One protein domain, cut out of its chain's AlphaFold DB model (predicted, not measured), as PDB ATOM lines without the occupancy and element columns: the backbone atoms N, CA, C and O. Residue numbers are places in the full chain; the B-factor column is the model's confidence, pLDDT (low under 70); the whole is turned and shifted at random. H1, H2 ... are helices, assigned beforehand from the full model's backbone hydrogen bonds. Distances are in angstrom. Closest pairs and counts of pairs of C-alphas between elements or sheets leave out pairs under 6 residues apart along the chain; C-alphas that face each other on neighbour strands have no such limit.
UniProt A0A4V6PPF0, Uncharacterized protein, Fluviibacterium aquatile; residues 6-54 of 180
ATOM      1  N   ASP A   6      48.697 -23.825 -41.333       94.44
ATOM      2  CA  ASP A   6      49.610 -22.698 -41.495       94.44
ATOM      3  C   ASP A   6      49.185 -21.841 -42.690       94.44
ATOM      4  O   ASP A   6      49.026 -20.628 -42.550       94.44
ATOM      5  N   GLN A   7      48.859 -22.488 -43.808       95.25
ATOM      6  CA  GLN A   7      48.302 -21.864 -45.004       95.25
ATOM      7  C   GLN A   7      46.970 -21.167 -44.722       95.25
ATOM      8  O   GLN A   7      46.737 -20.066 -45.216       95.25
ATOM      9  N   ILE A   8      46.091 -21.774 -43.916       94.81
ATOM     10  CA  ILE A   8      44.819 -21.148 -43.526       94.81
ATOM     11  C   ILE A   8      45.071 -19.903 -42.671       94.81
ATOM     12  O   ILE A   8      44.422 -18.881 -42.883       94.81
ATOM     13  N   VAL A   9      45.996 -19.959 -41.708       95.75
ATOM     14  CA  VAL A   9      46.309 -18.794 -40.866       95.75
ATOM     15  C   VAL A   9      46.928 -17.671 -41.698       95.75
ATOM     16  O   VAL A   9      46.567 -16.513 -41.502       95.75
ATOM     17  N   ASP A  10      47.798 -17.987 -42.653       95.94
ATOM     18  CA  ASP A  10      48.413 -16.978 -43.517       95.94
ATOM     19  C   ASP A  10      47.411 -16.400 -44.532       95.94
ATOM     20  O   ASP A  10      47.394 -15.193 -44.769       95.94
ATOM     21  N   ALA A  11      46.480 -17.210 -45.047       93.56
ATOM     22  CA  ALA A  11      45.357 -16.715 -45.842       93.56
ATOM     23  C   ALA A  11      44.434 -15.797 -45.025       93.56
ATOM     24  O   ALA A  11      43.970 -14.777 -45.531       93.56
ATOM     25  N   LEU A  12      44.199 -16.111 -43.745       92.88
ATOM     26  CA  LEU A  12      43.449 -15.240 -42.837       92.88
ATOM     27  C   LEU A  12      44.191 -13.924 -42.583       92.88
ATOM     28  O   LEU A  12      43.564 -12.870 -42.604       92.88
ATOM     29  N   LYS A  13      45.514 -13.945 -42.405       95.06
ATOM     30  CA  LYS A  13      46.314 -12.713 -42.317       95.06
ATOM     31  C   LYS A  13      46.148 -11.833 -43.550       95.06
ATOM     32  O   LYS A  13      45.870 -10.646 -43.404       95.06
ATOM     33  N   GLY A  14      46.231 -12.432 -44.739       90.19
ATOM     34  CA  GLY A  14      45.975 -11.737 -46.000       90.19
ATOM     35  C   GLY A  14      44.557 -11.166 -46.077       90.19
ATOM     36  O   GLY A  14      44.380 -10.012 -46.449       90.19
ATOM     37  N   HIS A  15      43.548 -11.933 -45.654       87.62
ATOM     38  CA  HIS A  15      42.148 -11.497 -45.655       87.62
ATOM     39  C   HIS A  15      41.885 -10.303 -44.723       87.62
ATOM     40  O   HIS A  15      41.114  -9.413 -45.068       87.62
ATOM     41  N   PHE A  16      42.525 -10.269 -43.551       86.31
ATOM     42  CA  PHE A  16      42.382  -9.180 -42.579       86.31
ATOM     43  C   PHE A  16      43.429  -8.065 -42.744       86.31
ATOM     44  O   PHE A  16      43.397  -7.105 -41.978       86.31
ATOM     45  N   ASN A  17      44.329  -8.173 -43.730       89.81
ATOM     46  CA  ASN A  17      45.436  -7.244 -43.976       89.81
ATOM     47  C   ASN A  17      46.289  -6.976 -42.718       89.81
ATOM     48  O   ASN A  17      46.498  -5.830 -42.317       89.81
ATOM     49  N   VAL A  18      46.723  -8.052 -42.060       93.31
ATOM     50  CA  VAL A  18      47.551  -8.016 -40.844       93.31
ATOM     51  C   VAL A  18      48.820  -8.839 -41.025       93.31
ATOM     52  O   VAL A  18      48.789  -9.894 -41.656       93.31
ATOM     53  N   ASP A  19      49.917  -8.419 -40.400       92.19
ATOM     54  CA  ASP A  19      51.228  -9.046 -40.612       92.19
ATOM     55  C   ASP A  19      51.580 -10.071 -39.521       92.19
ATOM     56  O   ASP A  19      52.411 -10.964 -39.715       92.19
ATOM     57  N   SER A  20      50.925  -9.995 -38.356       95.75
ATOM     58  CA  SER A  20      51.254 -10.833 -37.197       95.75
ATOM     59  C   SER A  20      50.093 -11.686 -36.676       95.75
ATOM     60  O   SER A  20      48.921 -11.321 -36.735       95.75
ATOM     61  N   ASP A  21      50.422 -12.832 -36.064       95.12
ATOM     62  CA  ASP A  21      49.446 -13.693 -35.366       95.12
ATOM     63  C   ASP A  21      48.739 -12.947 -34.216       95.12
ATOM     64  O   ASP A  21      47.613 -13.275 -33.847       95.12
ATOM     65  N   ILE A  22      49.402 -11.939 -33.634       95.81
ATOM     66  CA  ILE A  22      48.856 -11.111 -32.552       95.81
ATOM     67  C   ILE A  22      47.756 -10.197 -33.093       95.81
ATOM     68  O   ILE A  22      46.693 -10.086 -32.486       95.81
ATOM     69  N   GLU A  23      48.005  -9.551 -34.228       89.44
ATOM     70  CA  GLU A  23      47.021  -8.702 -34.897       89.44
ATOM     71  C   GLU A  23      45.864  -9.523 -35.447       89.44
ATOM     72  O   GLU A  23      44.715  -9.131 -35.260       89.44
ATOM     73  N   LEU A  24      46.138 -10.707 -36.004       95.19
ATOM     74  CA  LEU A  24      45.086 -11.633 -36.412       95.19
ATOM     75  C   LEU A  24      44.208 -12.043 -35.223       95.19
ATOM     76  O   LEU A  24      42.984 -12.031 -35.325       95.19
ATOM     77  N   ALA A  25      44.809 -12.360 -34.072       94.44
ATOM     78  CA  ALA A  25      44.056 -12.687 -32.863       94.44
ATOM     79  C   ALA A  25      43.160 -11.518 -32.411       94.44
ATOM     80  O   ALA A  25      42.001 -11.732 -32.054       94.44
ATOM     81  N   ARG A  26      43.660 -10.274 -32.493       89.62
ATOM     82  CA  ARG A  26      42.866  -9.064 -32.220       89.62
ATOM     83  C   ARG A  26      41.724  -8.889 -33.221       89.62
ATOM     84  O   ARG A  26      40.599  -8.642 -32.792       89.62
ATOM     85  N   ALA A  27      41.988  -9.057 -34.517       85.12
ATOM     86  CA  ALA A  27      40.987  -8.944 -35.579       85.12
ATOM     87  C   ALA A  27      39.857  -9.973 -35.404       85.12
ATOM     88  O   ALA A  27      38.678  -9.636 -35.503       85.12
ATOM     89  N   LEU A  28      40.213 -11.204 -35.029       88.81
ATOM     90  CA  LEU A  28      39.277 -12.298 -34.761       88.81
ATOM     91  C   LEU A  28      38.653 -12.266 -33.353       88.81
ATOM     92  O   LEU A  28      37.814 -13.115 -33.051       88.81
ATOM     93  N   LYS A  29      39.050 -11.319 -32.488       90.62
ATOM     94  CA  LYS A  29      38.625 -11.214 -31.079       90.62
ATOM     95  C   LYS A  29      38.836 -12.509 -30.277       90.62
ATOM     96  O   LYS A  29      37.972 -12.928 -29.507       90.62
ATOM     97  N   ILE A  30      39.992 -13.144 -30.450       92.69
ATOM     98  CA  ILE A  30      40.406 -14.350 -29.719       92.69
ATOM     99  C   ILE A  30      41.767 -14.144 -29.048       92.69
ATOM    100  O   ILE A  30      42.503 -13.211 -29.356       92.69
ATOM    101  N   ASP A  31      42.125 -15.036 -28.124       95.38
ATOM    102  CA  ASP A  31      43.438 -15.004 -27.475       95.38
ATOM    103  C   ASP A  31      44.556 -15.440 -28.444       95.38
ATOM    104  O   ASP A  31      44.388 -16.412 -29.187       95.38
ATOM    105  N   LYS A  32      45.728 -14.787 -28.392       96.00
ATOM    106  CA  LYS A  32      46.923 -15.145 -29.187       96.00
ATOM    107  C   LYS A  32      47.262 -16.638 -29.092       96.00
ATOM    108  O   LYS A  32      47.594 -17.263 -30.098       96.00
ATOM    109  N   ARG A  33      47.157 -17.231 -27.897       95.75
ATOM    110  CA  ARG A  33      47.437 -18.657 -27.656       95.75
ATOM    111  C   ARG A  33      46.516 -19.565 -28.465       95.75
ATOM    112  O   ARG A  33      46.911 -20.679 -28.788       95.75
ATOM    113  N   THR A  34      45.319 -19.095 -28.811       96.00
ATOM    114  CA  THR A  34      44.357 -19.840 -29.631       96.00
ATOM    115  C   THR A  34      44.856 -19.972 -31.067       96.00
ATOM    116  O   THR A  34      44.836 -21.075 -31.605       96.00
ATOM    117  N   VAL A  35      45.381 -18.890 -31.653       94.69
ATOM    118  CA  VAL A  35      45.991 -18.909 -32.996       94.69
ATOM    119  C   VAL A  35      47.219 -19.821 -33.008       94.69
ATOM    120  O   VAL A  35      47.333 -20.699 -33.863       94.69
ATOM    121  N   SER A  36      48.090 -19.709 -31.999       94.75
ATOM    122  CA  SER A  36      49.248 -20.604 -31.864       94.75
ATOM    123  C   SER A  36      48.841 -22.077 -31.691       94.75
ATOM    124  O   SER A  36      49.503 -22.968 -32.222       94.75
ATOM    125  N   ALA A  37      47.737 -22.350 -30.987       95.94
ATOM    126  CA  ALA A  37      47.214 -23.702 -30.808       95.94
ATOM    127  C   ALA A  37      46.649 -24.309 -32.103       95.94
ATOM    128  O   ALA A  37      46.652 -25.531 -32.243       95.94
ATOM    129  N   TRP A  38      46.166 -23.500 -33.050       96.56
ATOM    130  CA  TRP A  38      45.704 -24.011 -34.346       96.56
ATOM    131  C   TRP A  38      46.853 -24.544 -35.189       96.56
ATOM    132  O   TRP A  38      46.742 -25.652 -35.718       96.56
ATOM    133  N   ARG A  39      47.963 -23.796 -35.250       94.25
ATOM    134  CA  ARG A  39      49.182 -24.218 -35.954       94.25
ATOM    135  C   ARG A  39      49.746 -25.503 -35.348       94.25
ATOM    136  O   ARG A  39      49.940 -26.490 -36.052       94.25
ATOM    137  N   SER A  40      49.898 -25.556 -34.019       95.19
ATOM    138  CA  SER A  40      50.453 -26.743 -33.346       95.19
ATOM    139  C   SER A  40      49.586 -27.995 -33.493       95.19
ATOM    140  O   SER A  40      50.110 -29.095 -33.656       95.19
ATOM    141  N   ARG A  41      48.256 -27.842 -33.478       94.12
ATOM    142  CA  ARG A  41      47.300 -28.948 -33.660       94.12
ATOM    143  C   ARG A  41      47.001 -29.257 -35.125       94.12
ATOM    144  O   ARG A  41      46.200 -30.152 -35.384       94.12
ATOM    145  N   LYS A  42      47.593 -28.506 -36.062       93.56
ATOM    146  CA  LYS A  42      47.327 -28.575 -37.506       93.56
ATOM    147  C   LYS A  42      45.830 -28.553 -37.836       93.56
ATOM    148  O   LYS A  42      45.370 -29.243 -38.741       93.56
ATOM    149  N   ARG A  43      45.049 -27.786 -37.069       93.62
ATOM    150  CA  ARG A  43      43.590 -27.731 -37.210       93.62
ATOM    151  C   ARG A  43      43.058 -26.346 -36.881       93.62
ATOM    152  O   ARG A  43      43.134 -25.901 -35.735       93.62
ATOM    153  N   VAL A  44      42.439 -25.716 -37.874       93.06
ATOM    154  CA  VAL A  44      41.691 -24.462 -37.724       93.06
ATOM    155  C   VAL A  44      40.193 -24.790 -37.661       93.06
ATOM    156  O   VAL A  44      39.718 -25.618 -38.439       93.06
ATOM    157  N   PRO A  45      39.412 -24.204 -36.734       91.62
ATOM    158  CA  PRO A  45      37.971 -24.426 -36.689       91.62
ATOM    159  C   PRO A  45      37.270 -24.007 -37.989       91.62
ATOM    160  O   PRO A  45      37.537 -22.928 -38.519       91.62
ATOM    161  N   GLN A  46      36.296 -24.809 -38.433       86.62
ATOM    162  CA  GLN A  46      35.607 -24.632 -39.719       86.62
ATOM    163  C   GLN A  46      35.009 -23.232 -39.912       86.62
ATOM    164  O   GLN A  46      35.022 -22.706 -41.018       86.62
ATOM    165  N   ARG A  47      34.540 -22.589 -38.834       81.38
ATOM    166  CA  ARG A  47      33.982 -21.227 -38.889       81.38
ATOM    167  C   ARG A  47      34.964 -20.175 -39.420       81.38
ATOM    168  O   ARG A  47      34.526 -19.228 -40.054       81.38
ATOM    169  N   PHE A  48      36.266 -20.332 -39.170       88.62
ATOM    170  CA  PHE A  48      37.289 -19.401 -39.664       88.62
ATOM    171  C   PHE A  48      37.706 -19.743 -41.095       88.62
ATOM    172  O   PHE A  48      37.973 -18.848 -41.884       88.62
ATOM    173  N   ILE A  49      37.672 -21.027 -41.462       89.31
ATOM    174  CA  ILE A  49      37.845 -21.469 -42.855       89.31
ATOM    175  C   ILE A  49      36.709 -20.908 -43.725       89.31
ATOM    176  O   ILE A  49      36.955 -20.389 -44.811       89.31
ATOM    177  N   GLY A  50      35.475 -20.924 -43.207       78.31
ATOM    178  CA  GLY A  50      34.298 -20.354 -43.866       78.31
ATOM    179  C   GLY A  50      34.465 -18.882 -44.257       78.31
ATOM    180  O   GLY A  50      34.038 -18.498 -45.346       78.31
ATOM    181  N   MET A  51      35.171 -18.090 -43.437       82.31
ATOM    182  CA  MET A  51      35.456 -16.673 -43.715       82.31
ATOM    183  C   MET A  51      36.277 -16.481 -44.997       82.31
ATOM    184  O   MET A  51      35.997 -15.561 -45.758       82.31
ATOM    185  N   LEU A  52      37.227 -17.377 -45.285       83.44
ATOM    186  CA  LEU A  52      38.033 -17.326 -46.515       83.44
ATOM    187  C   LEU A  52      37.212 -17.659 -47.766       83.44
ATOM    188  O   LEU A  52      37.493 -17.166 -48.851       83.44
ATOM    189  N   THR A  53      36.192 -18.500 -47.609       77.12
ATOM    190  CA  THR A  53      35.325 -18.955 -48.706       77.12
ATOM    191  C   THR A  53      34.095 -18.072 -48.926       77.12
ATOM    192  O   THR A  53      33.254 -18.399 -49.759       77.12
ATOM    193  N   GLY A  54      33.942 -16.986 -48.159       61.16
ATOM    194  CA  GLY A  54      32.745 -16.139 -48.192       61.16
ATOM    195  C   GLY A  54      31.488 -16.801 -47.608       61.16
ATOM    196  O   GLY A  54      30.402 -16.235 -47.697       61.16
TER     197      GLY A  54
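Overview. This is residues 6 to 54 of the 180 residues of an uncharacterized protein of Fluviibacterium aquatile (UniProt A0A4V6PPF0). Four short, crossed helices make a small rounded body: the centres of H1, H2 and H3 form a triangle, and H4 packs on H1, apart from H2 and H3. The 49 printed residues hold H1, H2, H3 and H4 in that order, with no named strand: all helix. It is compact, radius of gyration of the C-alphas 9.6 A, spanning 25 by 19 by 17 A.

Along the chain. H1, residues 6 to 16, begins at C-alpha (49.610, -22.698, -41.495) and is 15.4 A long. H2 is residues 21 to 27, 9.7 A; H3 residues 32 to 40, 12.8 A; H4 residues 46 to 52, 10.3 A, ending at C-alpha (38.033, -17.326, -46.515).

Arrangement. H1 touches H2 at a steep tilt of 44 degrees, closest C-alphas Lys 13 and Leu 24, 6.1 A. H1 only just touches H3, with 3 pairs of C-alphas within 8 A, closest Asp 6 and Arg 39, 5.8 A. H1 touches H4, closest C-alphas Leu 12 and Leu 52, 6.9 A. H2 touches H3, closest C-alphas Ala 25 and Lys 32, 5.3 A. Every O i to N i+4 pair is within hydrogen-bond range in H1, H2 and H3; in H4 1 of 3 is, and 3 of 4 O i to N i+3 pairs.

Size, cuts and confidence. The C-alphas farthest apart, Ser 40 and Gly 54, are 25.4 A apart. The printed part has no cut, its three links are tight, and residue 54 alone has pLDDT under 70.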